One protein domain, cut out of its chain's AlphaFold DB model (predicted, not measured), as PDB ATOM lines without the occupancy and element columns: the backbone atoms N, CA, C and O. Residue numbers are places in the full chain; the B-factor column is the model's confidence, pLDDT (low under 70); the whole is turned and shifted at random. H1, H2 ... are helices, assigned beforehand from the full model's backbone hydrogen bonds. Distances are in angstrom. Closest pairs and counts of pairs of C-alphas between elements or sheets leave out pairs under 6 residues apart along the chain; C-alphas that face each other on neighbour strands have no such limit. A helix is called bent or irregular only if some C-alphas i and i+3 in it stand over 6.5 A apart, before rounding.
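AT A GLANCE: This is residues 2 to 115 of the 711 residues of the protein "LMBR1-like region" of Ancylostoma duodenale (UniProt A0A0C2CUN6). An L of helices: H1 and H3a run side by side, opposite ways, with short H2 at the turn, and H4 packs on H3b through residues 84 to 92. Of H4, residues 97 to 103 and 105 to 110 stick out. The printed part has 114 residues with four named helices, H1 to H4, and no named strand: all helix, extended, radius of gyration of the C-alphas 21.5 A, spans 68 by 47 by 17 A.

HOW THE PARTS SIT: H1, residues 2 to 28, touches H3a, residues 40 to 59, at a shallow tilt of 19 degrees; their closest C-alphas, Ser 5 and Ser 57, are 5.7 A apart. H1 and H2, residues 33 to 38, form a helical hairpin. H3b, residues 62 to 70, touches H4, residues 81 to 110, at a steep tilt of 49 degrees; the closest C-alphas, Phe 67 and Thr 88, are 5.7 A apart. In H3a, H3b and H4 every O i to N i+4 pair is within hydrogen-bond range, in H1 21 of 23, in H2 0 of 2, with 2 of 3 O i to N i+3 pairs.

IN THESE COORDINATES: H1 begins at C-alpha 2 (487.761, 430.945, 360.564) and is 39.5 A long. H2 is irregular: C-alphas 34 and 37 are 7.1 A apart. H3, residues 40 to 70, was assigned as one helix by its hydrogen bonds but is bent, C-alphas 59 and 62 being 6.8 A apart; H3a is 28.3 A long. H4, 42.9 A long, ends at C-alpha 110 (484.526, 455.862, 384.189).

THE WHOLE: The two farthest C-alphas, Asp 31 and Lys 76, are 68.9 A apart. The printed part has no cut and no long link. pLDDT is under 70 at residues 36, 73 to 80 and 96 to 115.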
ATOM      1  N   CYS A   2     488.991 430.281 361.044       73.31
ATOM      2  CA  CYS A   2     487.761 430.945 360.564       73.31
ATOM      3  C   CYS A   2     486.555 430.006 360.334       73.31
ATOM      4  O   CYS A   2     485.430 430.374 360.650       73.31
ATOM      5  N   SER A   3     486.770 428.778 359.848       75.19
ATOM      6  CA  SER A   3     485.714 427.759 359.707       75.19
ATOM      7  C   SER A   3     485.111 427.305 361.045       75.19
ATOM      8  O   SER A   3     483.902 427.107 361.133       75.19
ATOM      9  N   ALA A   4     485.926 427.189 362.097       76.38
ATOM     10  CA  ALA A   4     485.457 426.883 363.447       76.38
ATOM     11  C   ALA A   4     484.707 428.082 364.052       76.38
ATOM     12  O   ALA A   4     483.631 427.906 364.614       76.38
ATOM     13  N   SER A   5     485.212 429.304 363.855       78.69
ATOM     14  CA  SER A   5     484.527 430.550 364.236       78.69
ATOM     15  C   SER A   5     483.146 430.682 363.580       78.69
ATOM     16  O   SER A   5     482.169 431.029 364.245       78.69
ATOM     17  N   LEU A   6     483.047 430.350 362.287       78.38
ATOM     18  CA  LEU A   6     481.787 430.312 361.543       78.38
ATOM     19  C   LEU A   6     480.828 429.263 362.128       78.38
ATOM     20  O   LEU A   6     479.666 429.574 362.366       78.38
ATOM     21  N   ALA A   7     481.312 428.049 362.407       77.56
ATOM     22  CA  ALA A   7     480.501 426.982 362.997       77.56
ATOM     23  C   ALA A   7     479.967 427.347 364.394       77.56
ATOM     24  O   ALA A   7     478.792 427.114 364.671       77.56
ATOM     25  N   ILE A   8     480.784 427.983 365.243       82.19
ATOM     26  CA  ILE A   8     480.363 428.496 366.560       82.19
ATOM     27  C   ILE A   8     479.269 429.565 366.398       82.19
ATOM     28  O   ILE A   8     478.264 429.526 367.104       82.19
ATOM     29  N   SER A   9     479.419 430.472 365.426       79.88
ATOM     30  CA  SER A   9     478.430 431.525 365.141       79.88
ATOM     31  C   SER A   9     477.109 430.967 364.592       79.88
ATOM     32  O   SER A   9     476.035 431.405 364.984       79.88
ATOM     33  N   ILE A  10     477.158 429.966 363.708       78.25
ATOM     34  CA  ILE A  10     475.950 429.286 363.209       78.25
ATOM     35  C   ILE A  10     475.264 428.519 364.350       78.25
ATOM     36  O   ILE A  10     474.040 428.567 364.475       78.25
ATOM     37  N   GLY A  11     476.044 427.866 365.218       78.69
ATOM     38  CA  GLY A  11     475.543 427.189 366.412       78.69
ATOM     39  C   GLY A  11     474.835 428.134 367.386       78.69
ATOM     40  O   GLY A  11     473.758 427.795 367.870       78.69
ATOM     41  N   SER A  12     475.374 429.334 367.626       80.00
ATOM     42  CA  SER A  12     474.738 430.329 368.505       80.00
ATOM     43  C   SER A  12     473.414 430.854 367.941       80.00
ATOM     44  O   SER A  12     472.438 430.978 368.681       80.00
ATOM     45  N   ILE A  13     473.342 431.076 366.623       79.75
ATOM     46  CA  ILE A  13     472.111 431.482 365.928       79.75
ATOM     47  C   ILE A  13     471.050 430.372 365.990       79.75
ATOM     48  O   ILE A  13     469.877 430.668 366.202       79.75
ATOM     49  N   ALA A  14     471.443 429.103 365.840       79.88
ATOM     50  CA  ALA A  14     470.529 427.959 365.898       79.88
ATOM     51  C   ALA A  14     470.058 427.614 367.327       79.88
ATOM     52  O   ALA A  14     468.942 427.120 367.503       79.88
ATOM     53  N   LEU A  15     470.870 427.899 368.353       84.81
ATOM     54  CA  LEU A  15     470.525 427.627 369.754       84.81
ATOM     55  C   LEU A  15     469.379 428.517 370.263       84.81
ATOM     56  O   LEU A  15     468.603 428.087 371.114       84.81
ATOM     57  N   LEU A  16     469.229 429.731 369.725       80.31
ATOM     58  CA  LEU A  16     468.186 430.674 370.137       80.31
ATOM     59  C   LEU A  16     466.758 430.157 369.842       80.31
ATOM     60  O   LEU A  16     466.012 429.971 370.807       80.31
ATOM     61  N   PRO A  17     466.358 429.826 368.593       79.00
ATOM     62  CA  PRO A  17     465.041 429.242 368.329       79.00
ATOM     63  C   PRO A  17     464.867 427.874 369.001       79.00
ATOM     64  O   PRO A  17     463.770 427.579 369.467       79.00
ATOM     65  N   PHE A  18     465.935 427.072 369.132       80.38
ATOM     66  CA  PHE A  18     465.888 425.836 369.916       80.38
ATOM     67  C   PHE A  18     465.488 426.118 371.370       80.38
ATOM     68  O   PHE A  18     464.557 425.492 371.864       80.38
ATOM     69  N   SER A  19     466.121 427.086 372.039       82.88
ATOM     70  CA  SER A  19     465.824 427.419 373.439       82.88
ATOM     71  C   SER A  19     464.396 427.935 373.653       82.88
ATOM     72  O   SER A  19     463.766 427.538 374.628       82.88
ATOM     73  N   VAL A  20     463.851 428.718 372.711       82.00
ATOM     74  CA  VAL A  20     462.462 429.221 372.758       82.00
ATOM     75  C   VAL A  20     461.449 428.089 372.564       82.00
ATOM     76  O   VAL A  20     460.512 427.948 373.351       82.00
ATOM     77  N   VAL A  21     461.652 427.239 371.550       80.81
ATOM     78  CA  VAL A  21     460.800 426.060 371.312       80.81
ATOM     79  C   VAL A  21     460.886 425.086 372.489       80.81
ATOM     80  O   VAL A  21     459.875 424.517 372.889       80.81
ATOM     81  N   SER A  22     462.069 424.943 373.092       78.12
ATOM     82  CA  SER A  22     462.278 424.112 374.279       78.12
ATOM     83  C   SER A  22     461.483 424.618 375.482       78.12
ATOM     84  O   SER A  22     460.768 423.834 376.104       78.12
ATOM     85  N   SER A  23     461.554 425.919 375.797       79.81
ATOM     86  CA  SER A  23     460.802 426.492 376.922       79.81
ATOM     87  C   SER A  23     459.288 426.347 376.749       79.81
ATOM     88  O   SER A  23     458.611 425.956 377.695       79.81
ATOM     89  N   GLU A  24     458.770 426.568 375.538       81.44
ATOM     90  CA  GLU A  24     457.344 426.389 375.221       81.44
ATOM     91  C   GLU A  24     456.902 424.919 375.340       81.44
ATOM     92  O   GLU A  24     455.850 424.625 375.911       81.44
ATOM     93  N   LEU A  25     457.711 423.968 374.859       77.69
ATOM     94  CA  LEU A  25     457.403 422.536 374.964       77.69
ATOM     95  C   LEU A  25     457.403 422.041 376.417       77.69
ATOM     96  O   LEU A  25     456.500 421.293 376.793       77.69
ATOM     97  N   LEU A  26     458.364 422.477 377.240       78.94
ATOM     98  CA  LEU A  26     458.402 422.155 378.673       78.94
ATOM     99  C   LEU A  26     457.253 422.804 379.452       78.94
ATOM    100  O   LEU A  26     456.685 422.163 380.334       78.94
ATOM    101  N   GLN A  27     456.874 424.039 379.115       80.81
ATOM    102  CA  GLN A  27     455.741 424.716 379.750       80.81
ATOM    103  C   GLN A  27     454.397 424.069 379.379       80.81
ATOM    104  O   GLN A  27     453.471 424.059 380.191       80.81
ATOM    105  N   ARG A  28     454.279 423.514 378.165       78.88
ATOM    106  CA  ARG A  28     453.036 422.914 377.655       78.88
ATOM    107  C   ARG A  28     452.870 421.425 377.972       78.88
ATOM    108  O   ARG A  28     451.736 420.950 377.988       78.88
ATOM    109  N   TYR A  29     453.960 420.702 378.235       77.12
ATOM    110  CA  TYR A  29     453.958 419.265 378.550       77.12
ATOM    111  C   TYR A  29     454.905 418.918 379.722       77.12
ATOM    112  O   TYR A  29     455.862 418.162 379.526       77.12
ATOM    113  N   PRO A  30     454.652 419.432 380.943       70.19
ATOM    114  CA  PRO A  30     455.567 419.289 382.083       70.19
ATOM    115  C   PRO A  30     455.789 417.831 382.529       70.19
ATOM    116  O   PRO A  30     456.903 417.457 382.899       70.19
ATOM    117  N   ASP A  31     454.759 416.987 382.438       72.19
ATOM    118  CA  ASP A  31     454.787 415.601 382.935       72.19
ATOM    119  C   ASP A  31     455.373 414.587 381.932       72.19
ATOM    120  O   ASP A  31     455.402 413.381 382.184       72.19
ATOM    121  N   ASN A  32     455.829 415.041 380.759       75.00
ATOM    122  CA  ASN A  32     456.246 414.148 379.681       75.00
ATOM    123  C   ASN A  32     457.735 413.773 379.792       75.00
ATOM    124  O   ASN A  32     458.618 414.527 379.381       75.00
ATOM    125  N   TYR A  33     458.010 412.568 380.302       72.75
ATOM    126  CA  TYR A  33     459.362 412.025 380.521       72.75
ATOM    127  C   TYR A  33     460.300 412.162 379.302       72.75
ATOM    128  O   TYR A  33     461.478 412.482 379.453       72.75
ATOM    129  N   TYR A  34     459.775 412.018 378.078       70.94
ATOM    130  CA  TYR A  34     460.553 412.145 376.836       70.94
ATOM    131  C   TYR A  34     461.033 413.572 376.513       70.94
ATOM    132  O   TYR A  34     461.859 413.735 375.615       70.94
ATOM    133  N   LEU A  35     460.543 414.598 377.215       71.50
ATOM    134  CA  LEU A  35     460.952 416.000 377.046       71.50
ATOM    135  C   LEU A  35     461.819 416.521 378.205       71.50
ATOM    136  O   LEU A  35     462.471 417.551 378.056       71.50
ATOM    137  N   GLN A  36     461.910 415.803 379.332       69.44
ATOM    138  CA  GLN A  36     462.635 416.265 380.527       69.44
ATOM    139  C   GLN A  36     464.152 416.438 380.321       69.44
ATOM    140  O   GLN A  36     464.774 417.257 380.998       69.44
ATOM    141  N   TRP A  37     464.761 415.738 379.355       77.50
ATOM    142  CA  TRP A  37     466.177 415.934 378.996       77.50
ATOM    143  C   TRP A  37     466.469 417.361 378.511       77.50
ATOM    144  O   TRP A  37     467.564 417.878 378.727       77.50
ATOM    145  N   MET A  38     465.472 418.031 377.928       72.94
ATOM    146  CA  MET A  38     465.532 419.388 377.372       72.94
ATOM    147  C   MET A  38     465.526 420.486 378.463       72.94
ATOM    148  O   MET A  38     465.268 421.655 378.196       72.94
ATOM    149  N   SER A  39     465.798 420.088 379.709       77.44
ATOM    150  CA  SER A  39     465.846 420.902 380.924       77.44
ATOM    151  C   SER A  39     466.539 422.267 380.783       77.44
ATOM    152  O   SER A  39     467.527 422.445 380.066       77.44
ATOM    153  N   TRP A  40     466.077 423.230 381.586       78.00
ATOM    154  CA  TRP A  40     466.663 424.573 381.679       78.00
ATOM    155  C   TRP A  40     468.169 424.560 382.003       78.00
ATOM    156  O   TRP A  40     468.922 425.390 381.499       78.00
ATOM    157  N   SER A  41     468.637 423.588 382.794       81.62
ATOM    158  CA  SER A  41     470.059 423.408 383.106       81.62
ATOM    159  C   SER A  41     470.889 422.999 381.884       81.62
ATOM    160  O   SER A  41     472.006 423.500 381.731       81.62
ATOM    161  N   LEU A  42     470.355 422.163 380.983       82.12
ATOM    162  CA  LEU A  42     471.000 421.839 379.706       82.12
ATOM    163  C   LEU A  42     471.084 423.080 378.810       82.12
ATOM    164  O   LEU A  42     472.160 423.386 378.301       82.12
ATOM    165  N   ILE A  43     469.981 423.822 378.663       80.94
ATOM    166  CA  ILE A  43     469.919 425.048 377.847       80.94
ATOM    167  C   ILE A  43     470.930 426.086 378.353       80.94
ATOM    168  O   ILE A  43     471.729 426.600 377.571       80.94
ATOM    169  N   ASN A  44     470.956 426.342 379.663       81.56
ATOM    170  CA  ASN A  44     471.908 427.260 380.290       81.56
ATOM    171  C   ASN A  44     473.365 426.794 380.108       81.56
ATOM    172  O   ASN A  44     474.248 427.597 379.816       81.56
ATOM    173  N   SER A  45     473.627 425.487 380.213       82.12
ATOM    174  CA  SER A  45     474.962 424.919 379.983       82.12
ATOM    175  C   SER A  45     475.411 425.066 378.527       82.12
ATOM    176  O   SER A  45     476.542 425.477 378.277       82.12
ATOM    177  N   LEU A  46     474.529 424.790 377.559       82.25
ATOM    178  CA  LEU A  46     474.798 424.977 376.129       82.25
ATOM    179  C   LEU A  46     475.094 426.442 375.801       82.25
ATOM    180  O   LEU A  46     476.067 426.717 375.100       82.25
ATOM    181  N   TRP A  47     474.323 427.380 376.359       82.94
ATOM    182  CA  TRP A  47     474.608 428.809 376.237       82.94
ATOM    183  C   TRP A  47     475.979 429.168 376.818       82.94
ATOM    184  O   TRP A  47     476.769 429.806 376.128       82.94
ATOM    185  N   ASN A  48     476.325 428.689 378.018       80.75
ATOM    186  CA  ASN A  48     477.646 428.918 378.617       80.75
ATOM    187  C   ASN A  48     478.799 428.393 377.739       80.75
ATOM    188  O   ASN A  48     479.796 429.096 377.562       80.75
ATOM    189  N   TYR A  49     478.660 427.210 377.127       80.88
ATOM    190  CA  TYR A  49     479.649 426.693 376.170       80.88
ATOM    191  C   TYR A  49     479.738 427.546 374.900       80.88
ATOM    192  O   TYR A  49     480.842 427.873 374.459       80.88
ATOM    193  N   VAL A  50     478.602 427.950 374.327       82.00
ATOM    194  CA  VAL A  50     478.557 428.827 373.146       82.00
ATOM    195  C   VAL A  50     479.201 430.183 373.441       82.00
ATOM    196  O   VAL A  50     479.997 430.658 372.629       82.00
ATOM    197  N   PHE A  51     478.940 430.786 374.605       75.31
ATOM    198  CA  PHE A  51     479.574 432.038 375.026       75.31
ATOM    199  C   PHE A  51     481.087 431.879 375.217       75.31
ATOM    200  O   PHE A  51     481.856 432.678 374.678       75.31
ATOM    201  N   ALA A  52     481.536 430.825 375.906       75.31
ATOM    202  CA  ALA A  52     482.960 430.551 376.103       75.31
ATOM    203  C   ALA A  52     483.704 430.359 374.768       75.31
ATOM    204  O   ALA A  52     484.743 430.981 374.539       75.31
ATOM    205  N   LEU A  53     483.144 429.561 373.852       78.06
ATOM    206  CA  LEU A  53     483.716 429.310 372.524       78.06
ATOM    207  C   LEU A  53     483.685 430.551 371.621       78.06
ATOM    208  O   LEU A  53     484.632 430.780 370.867       78.06
ATOM    209  N   SER A  54     482.642 431.380 371.711       80.38
ATOM    210  CA  SER A  54     482.547 432.638 370.954       80.38
ATOM    211  C   SER A  54     483.605 433.645 371.408       80.38
ATOM    212  O   SER A  54     484.296 434.225 370.571       80.38
ATOM    213  N   ASN A  55     483.806 433.789 372.721       76.19
ATOM    214  CA  ASN A  55     484.838 434.663 373.286       76.19
ATOM    215  C   ASN A  55     486.254 434.161 372.957       76.19
ATOM    216  O   ASN A  55     487.093 434.948 372.520       76.19
ATOM    217  N   LEU A  56     486.507 432.851 373.070       77.56
ATOM    218  CA  LEU A  56     487.757 432.223 372.621       77.56
ATOM    219  C   LEU A  56     488.011 432.497 371.126       77.56
ATOM    220  O   LEU A  56     489.124 432.840 370.724       77.56
ATOM    221  N   SER A  57     486.974 432.382 370.294       79.12
ATOM    222  CA  SER A  57     487.067 432.666 368.863       79.12
ATOM    223  C   SER A  57     487.420 434.129 368.580       79.12
ATOM    224  O   SER A  57     488.320 434.390 367.782       79.12
ATOM    225  N   LEU A  58     486.725 435.072 369.221       76.06
ATOM    226  CA  LEU A  58     486.854 436.508 368.960       76.06
ATOM    227  C   LEU A  58     488.176 437.081 369.483       76.06
ATOM    228  O   LEU A  58     488.848 437.798 368.749       76.06
ATOM    229  N   PHE A  59     488.565 436.752 370.717       71.88
ATOM    230  CA  PHE A  59     489.740 437.349 371.362       71.88
ATOM    231  C   PHE A  59     491.045 436.580 371.136       71.88
ATOM    232  O   PHE A  59     492.114 437.175 371.240       71.88
ATOM    233  N   VAL A  60     490.983 435.281 370.818       73.50
ATOM    234  CA  VAL A  60     492.184 434.441 370.663       73.50
ATOM    235  C   VAL A  60     492.319 433.916 369.237       73.50
ATOM    236  O   VAL A  60     493.303 434.224 368.570       73.50
ATOM    237  N   LEU A  61     491.349 433.144 368.734       78.31
ATOM    238  CA  LEU A  61     491.539 432.402 367.477       78.31
ATOM    239  C   LEU A  61     491.629 433.305 366.239       78.31
ATOM    240  O   LEU A  61     492.459 433.047 365.366       78.31
ATOM    241  N   LEU A  62     490.783 434.335 366.139       79.25
ATOM    242  CA  LEU A  62     490.772 435.237 364.985       79.25
ATOM    243  C   LEU A  62     492.002 436.166 364.957       79.25
ATOM    244  O   LEU A  62     492.694 436.139 363.934       79.25
ATOM    245  N   PRO A  63     492.371 436.888 366.041       78.38
ATOM    246  CA  PRO A  63     493.607 437.673 366.079       78.38
ATOM    247  C   PRO A  63     494.846 436.817 365.815       78.38
ATOM    248  O   PRO A  63     495.662 437.179 364.971       78.38
ATOM    249  N   PHE A  64     494.953 435.638 366.444       79.12
ATOM    250  CA  PHE A  64     496.062 434.715 366.189       79.12
ATOM    251  C   PHE A  64     496.150 434.325 364.710       79.12
ATOM    252  O   PHE A  64     497.238 434.335 364.142       79.12
ATOM    253  N   SER A  65     495.019 434.022 364.059       81.81
ATOM    254  CA  SER A  65     495.015 433.664 362.635       81.81
ATOM    255  C   SER A  65     495.478 434.804 361.720       81.81
ATOM    256  O   SER A  65     496.141 434.536 360.723       81.81
ATOM    257  N   TYR A  66     495.184 436.057 362.081       80.31
ATOM    258  CA  TYR A  66     495.642 437.239 361.352       80.31
ATOM    259  C   TYR A  66     497.149 437.457 361.530       80.31
ATOM    260  O   TYR A  66     497.885 437.473 360.546       80.31
ATOM    261  N   PHE A  67     497.638 437.519 362.775       80.62
ATOM    262  CA  PHE A  67     499.072 437.692 363.031       80.62
ATOM    263  C   PHE A  67     499.909 436.523 362.494       80.62
ATOM    264  O   PHE A  67     501.045 436.733 362.087       80.62
ATOM    265  N   PHE A  68     499.360 435.305 362.417       80.69
ATOM    266  CA  PHE A  68     500.053 434.148 361.833       80.69
ATOM    267  C   PHE A  68     500.258 434.236 360.323       80.69
ATOM    268  O   PHE A  68     501.254 433.716 359.818       80.69
ATOM    269  N   ILE A  69     499.377 434.934 359.608       77.81
ATOM    270  CA  ILE A  69     499.583 435.233 358.186       77.81
ATOM    271  C   ILE A  69     500.729 436.244 358.013       77.81
ATOM    272  O   ILE A  69     501.558 436.059 357.126       77.81
ATOM    273  N   GLU A  70     500.807 437.253 358.886       78.06
ATOM    274  CA  GLU A  70     501.792 438.343 358.791       78.06
ATOM    275  C   GLU A  70     503.180 437.987 359.374       78.06
ATOM    276  O   GLU A  70     504.199 438.539 358.961       78.06
ATOM    277  N   SER A  71     503.239 437.040 360.317       78.06
ATOM    278  CA  SER A  71     504.468 436.632 361.019       78.06
ATOM    279  C   SER A  71     505.560 436.083 360.091       78.06
ATOM    280  O   SER A  71     505.321 435.222 359.232       78.06
ATOM    281  N   GLN A  72     506.800 436.535 360.300       72.00
ATOM    282  CA  GLN A  72     507.964 436.164 359.480       72.00
ATOM    283  C   GLN A  72     508.932 435.206 360.198       72.00
ATOM    284  O   GLN A  72     509.710 434.512 359.539       72.00
ATOM    285  N   GLY A  73     508.820 435.096 361.522       66.25
ATOM    286  CA  GLY A  73     509.674 434.342 362.433       66.25
ATOM    287  C   GLY A  73     510.835 435.183 362.971       66.25
ATOM    288  O   GLY A  73     511.570 435.811 362.213       66.25
ATOM    289  N   PHE A  74     511.076 435.128 364.287       64.31
ATOM    290  CA  PHE A  74     512.144 435.891 364.963       64.31
ATOM    291  C   PHE A  74     513.594 435.549 364.543       64.31
ATOM    292  O   PHE A  74     514.534 436.179 365.026       64.31
ATOM    293  N   SER A  75     513.823 434.541 363.694       59.59
ATOM    294  CA  SER A  75     515.167 434.053 363.352       59.59
ATOM    295  C   SER A  75     515.402 434.007 361.844       59.59
ATOM    296  O   SER A  75     514.504 433.717 361.059       59.59
ATOM    297  N   LYS A  76     516.656 434.228 361.424       57.22
ATOM    298  CA  LYS A  76     517.078 434.245 360.008       57.22
ATOM    299  C   LYS A  76     516.858 432.920 359.256       57.22
ATOM    300  O   LYS A  76     517.027 432.897 358.038       57.22
ATOM    301  N   ASN A  77     516.493 431.831 359.936       55.06
ATOM    302  CA  ASN A  77     516.245 430.534 359.311       55.06
ATOM    303  C   ASN A  77     514.772 430.405 358.859       55.06
ATOM    304  O   ASN A  77     513.939 429.819 359.546       55.06
ATOM    305  N   LYS A  78     514.465 430.984 357.689       55.75
ATOM    306  CA  LYS A  78     513.124 431.388 357.194       55.75
ATOM    307  C   LYS A  78     512.001 430.328 357.111       55.75
ATOM    308  O   LYS A  78     510.879 430.677 356.738       55.75
ATOM    309  N   ASN A  79     512.262 429.062 357.443       57.44
ATOM    310  CA  ASN A  79     511.383 427.928 357.112       57.44
ATOM    311  C   ASN A  79     510.759 427.210 358.332       57.44
ATOM    312  O   ASN A  79     510.095 426.189 358.166       57.44
ATOM    313  N   GLY A  80     510.945 427.711 359.558       67.44
ATOM    314  CA  GLY A  80     510.371 427.098 360.761       67.44
ATOM    315  C   GLY A  80     508.944 427.565 361.075       67.44
ATOM    316  O   GLY A  80     508.776 428.644 361.639       67.44
ATOM    317  N   ILE A  81     507.922 426.728 360.832       74.69
ATOM    318  CA  ILE A  81     506.521 427.010 361.235       74.69
ATOM    319  C   ILE A  81     506.434 427.360 362.731       74.69
ATOM    320  O   ILE A  81     505.779 428.331 363.103       74.69
ATOM    321  N   MET A  82     507.162 426.636 363.587       74.69
ATOM    322  CA  MET A  82     507.201 426.898 365.031       74.69
ATOM    323  C   MET A  82     507.722 428.300 365.386       74.69
ATOM    324  O   MET A  82     507.256 428.886 366.354       74.69
ATOM    325  N   GLN A  83     508.645 428.877 364.607       76.38
ATOM    326  CA  GLN A  83     509.164 430.224 364.884       76.38
ATOM    327  C   GLN A  83     508.125 431.311 364.604       76.38
ATOM    328  O   GLN A  83     508.072 432.296 365.337       76.38
ATOM    329  N   ARG A  84     507.261 431.097 363.604       76.62
ATOM    330  CA  ARG A  84     506.080 431.936 363.367       76.62
ATOM    331  C   ARG A  84     505.072 431.799 364.503       76.62
ATOM    332  O   ARG A  84     504.618 432.808 365.017       76.62
ATOM    333  N   VAL A  85     504.811 430.576 364.980       79.81
ATOM    334  CA  VAL A  85     503.954 430.348 366.163       79.81
ATOM    335  C   VAL A  85     504.488 431.070 367.410       79.81
ATOM    336  O   VAL A  85     503.704 431.652 368.152       79.81
ATOM    337  N   TYR A  86     505.802 431.079 367.659       79.06
ATOM    338  CA  TYR A  86     506.359 431.815 368.803       79.06
ATOM    339  C   TYR A  86     506.254 433.340 368.648       79.06
ATOM    340  O   TYR A  86     505.970 434.023 369.631       79.06
ATOM    341  N   GLU A  87     506.424 433.876 367.436       79.56
ATOM    342  CA  GLU A  87     506.189 435.298 367.154       79.56
ATOM    343  C   GLU A  87     504.723 435.681 367.364       79.56
ATOM    344  O   GLU A  87     504.437 436.647 368.070       79.56
ATOM    345  N   THR A  88     503.778 434.897 366.842       82.38
ATOM    346  CA  THR A  88     502.353 435.201 367.005       82.38
ATOM    347  C   THR A  88     501.885 435.067 368.436       82.38
ATOM    348  O   THR A  88     501.110 435.901 368.886       82.38
ATOM    349  N   LEU A  89     502.368 434.070 369.184       78.69
ATOM    350  CA  LEU A  89     502.082 433.959 370.613       78.69
ATOM    351  C   LEU A  89     502.626 435.166 371.387       78.69
ATOM    352  O   LEU A  89     501.913 435.694 372.236       78.69
ATOM    353  N   ALA A  90     503.834 435.644 371.074       76.75
ATOM    354  CA  ALA A  90     504.408 436.830 371.711       76.75
ATOM    355  C   ALA A  90     503.625 438.115 371.375       76.75
ATOM    356  O   ALA A  90     503.304 438.891 372.275       76.75
ATOM    357  N   VAL A  91     503.257 438.316 370.104       77.56
ATOM    358  CA  VAL A  91     502.458 439.472 369.657       77.56
ATOM    359  C   VAL A  91     501.040 439.422 370.230       77.56
ATOM    360  O   VAL A  91     500.555 440.435 370.726       77.56
ATOM    361  N   CYS A  92     500.384 438.257 370.248       73.69
ATOM    362  CA  CYS A  92     499.075 438.094 370.884       73.69
ATOM    363  C   CYS A  92     499.135 438.308 372.404       73.69
ATOM    364  O   CYS A  92     498.232 438.935 372.950       73.69
ATOM    365  N   ALA A  93     500.188 437.851 373.091       71.44
ATOM    366  CA  ALA A  93     500.366 438.105 374.521       71.44
ATOM    367  C   ALA A  93     500.551 439.605 374.816       71.44
ATOM    368  O   ALA A  93     499.886 440.138 375.703       71.44
ATOM    369  N   LEU A  94     501.380 440.306 374.032       71.31
ATOM    370  CA  LEU A  94     501.526 441.763 374.124       71.31
ATOM    371  C   LEU A  94     500.213 442.494 373.823       71.31
ATOM    372  O   LEU A  94     499.856 443.414 374.553       71.31
ATOM    373  N   LEU A  95     499.463 442.066 372.804       72.25
ATOM    374  CA  LEU A  95     498.151 442.631 372.483       72.25
ATOM    375  C   LEU A  95     497.168 442.465 373.649       72.25
ATOM    376  O   LEU A  95     496.472 443.416 373.987       72.25
ATOM    377  N   ILE A  96     497.129 441.293 374.290       69.06
ATOM    378  CA  ILE A  96     496.286 441.044 375.469       69.06
ATOM    379  C   ILE A  96     496.684 441.978 376.619       69.06
ATOM    380  O   ILE A  96     495.806 442.598 377.211       69.06
ATOM    381  N   VAL A  97     497.981 442.146 376.898       66.12
ATOM    382  CA  VAL A  97     498.464 443.094 377.920       66.12
ATOM    383  C   VAL A  97     498.049 444.532 377.585       66.12
ATOM    384  O   VAL A  97     497.516 445.223 378.448       66.12
ATOM    385  N   VAL A  98     498.207 444.971 376.333       65.31
ATOM    386  CA  VAL A  98     497.792 446.313 375.887       65.31
ATOM    387  C   VAL A  98     496.278 446.507 375.998       65.31
ATOM    388  O   VAL A  98     495.840 447.555 376.464       65.31
ATOM    389  N   ILE A  99     495.467 445.509 375.631       65.50
ATOM    390  CA  ILE A  99     494.003 445.558 375.775       65.50
ATOM    391  C   ILE A  99     493.603 445.637 377.253       65.50
ATOM    392  O   ILE A  99     492.717 446.420 377.589       65.50
ATOM    393  N   LEU A 100     494.261 444.885 378.141       62.97
ATOM    394  CA  LEU A 100     494.010 444.949 379.583       62.97
ATOM    395  C   LEU A 100     494.391 446.319 380.166       62.97
ATOM    396  O   LEU A 100     493.598 446.892 380.906       62.97
ATOM    397  N   CYS A 101     495.534 446.893 379.776       59.44
ATOM    398  CA  CYS A 101     495.918 448.250 380.181       59.44
ATOM    399  C   CYS A 101     494.967 449.326 379.631       59.44
ATOM    400  O   CYS A 101     494.613 450.253 380.351       59.44
ATOM    401  N   LEU A 102     494.513 449.215 378.378       56.41
ATOM    402  CA  LEU A 102     493.533 450.148 377.808       56.41
ATOM    403  C   LEU A 102     492.162 450.019 378.485       56.41
ATOM    404  O   LEU A 102     491.512 451.032 378.729       56.41
ATOM    405  N   ALA A 103     491.737 448.802 378.825       59.19
ATOM    406  CA  ALA A 103     490.519 448.574 379.595       59.19
ATOM    407  C   ALA A 103     490.620 449.182 381.003       59.19
ATOM    408  O   ALA A 103     489.664 449.807 381.448       59.19
ATOM    409  N   ASP A 104     491.773 449.067 381.668       57.94
ATOM    410  CA  ASP A 104     492.043 449.681 382.976       57.94
ATOM    411  C   ASP A 104     492.020 451.222 382.909       57.94
ATOM    412  O   ASP A 104     491.366 451.875 383.724       57.94
ATOM    413  N   VAL A 105     492.613 451.819 381.865       58.88
ATOM    414  CA  VAL A 105     492.544 453.272 381.592       58.88
ATOM    415  C   VAL A 105     491.106 453.737 381.334       58.88
ATOM    416  O   VAL A 105     490.684 454.771 381.848       58.88
ATOM    417  N   VAL A 106     490.314 452.980 380.570       58.25
ATOM    418  CA  VAL A 106     488.900 453.315 380.321       58.25
ATOM    419  C   VAL A 106     488.052 453.137 381.586       58.25
ATOM    420  O   VAL A 106     487.166 453.948 381.842       58.25
ATOM    421  N   LEU A 107     488.329 452.126 382.413       55.38
ATOM    422  CA  LEU A 107     487.582 451.881 383.648       55.38
ATOM    423  C   LEU A 107     487.895 452.930 384.727       55.38
ATOM    424  O   LEU A 107     486.974 453.391 385.399       55.38
ATOM    425  N   THR A 108     489.153 453.367 384.840       58.06
ATOM    426  CA  THR A 108     489.563 454.473 385.729       58.06
ATOM    427  C   THR A 108     489.039 455.837 385.268       58.06
ATOM    428  O   THR A 108     488.763 456.692 386.106       58.06
ATOM    429  N   LEU A 109     488.809 456.035 383.963       55.28
ATOM    430  CA  LEU A 109     488.091 457.204 383.428       55.28
ATOM    431  C   LEU A 109     486.578 457.195 383.726       55.28
ATOM    432  O   LEU A 109     485.962 458.257 383.736       55.28
ATOM    433  N   ILE A 110     485.974 456.021 383.947       59.53
ATOM    434  CA  ILE A 110     484.526 455.862 384.189       59.53
ATOM    435  C   ILE A 110     484.190 455.795 385.689       59.53
ATOM    436  O   ILE A 110     483.108 456.224 386.089       59.53
ATOM    437  N   SER A 111     485.089 455.269 386.526       56.19
ATOM    438  CA  SER A 111     484.875 455.098 387.967       56.19
ATOM    439  C   SER A 111     486.101 455.519 388.773       56.19
ATOM    440  O   SER A 111     487.160 454.898 388.703       56.19
ATOM    441  N   SER A 112     485.939 456.559 389.591       51.66
ATOM    442  CA  SER A 112     487.023 457.280 390.274       51.66
ATOM    443  C   SER A 112     487.740 456.518 391.403       51.66
ATOM    444  O   SER A 112     488.507 457.136 392.141       51.66
ATOM    445  N   SER A 113     487.462 455.226 391.627       49.84
ATOM    446  CA  SER A 113     487.887 454.536 392.858       49.84
ATOM    447  C   SER A 113     487.952 452.996 392.787       49.84
ATOM    448  O   SER A 113     487.316 452.319 393.597       49.84
ATOM    449  N   VAL A 114     488.739 452.414 391.874       50.97
ATOM    450  CA  VAL A 114     489.141 450.988 391.956       50.97
ATOM    451  C   VAL A 114     490.622 450.834 391.600       50.97
ATOM    452  O   VAL A 114     491.088 451.430 390.637       50.97
ATOM    453  N   SER A 115     491.364 450.038 392.379       47.66
ATOM    454  CA  SER A 115     492.794 449.772 392.183       47.66
ATOM    455  C   SER A 115     493.094 448.306 391.825       47.66
ATOM    456  O   SER A 115     492.326 447.390 392.128       47.66
TER     457      SER A 115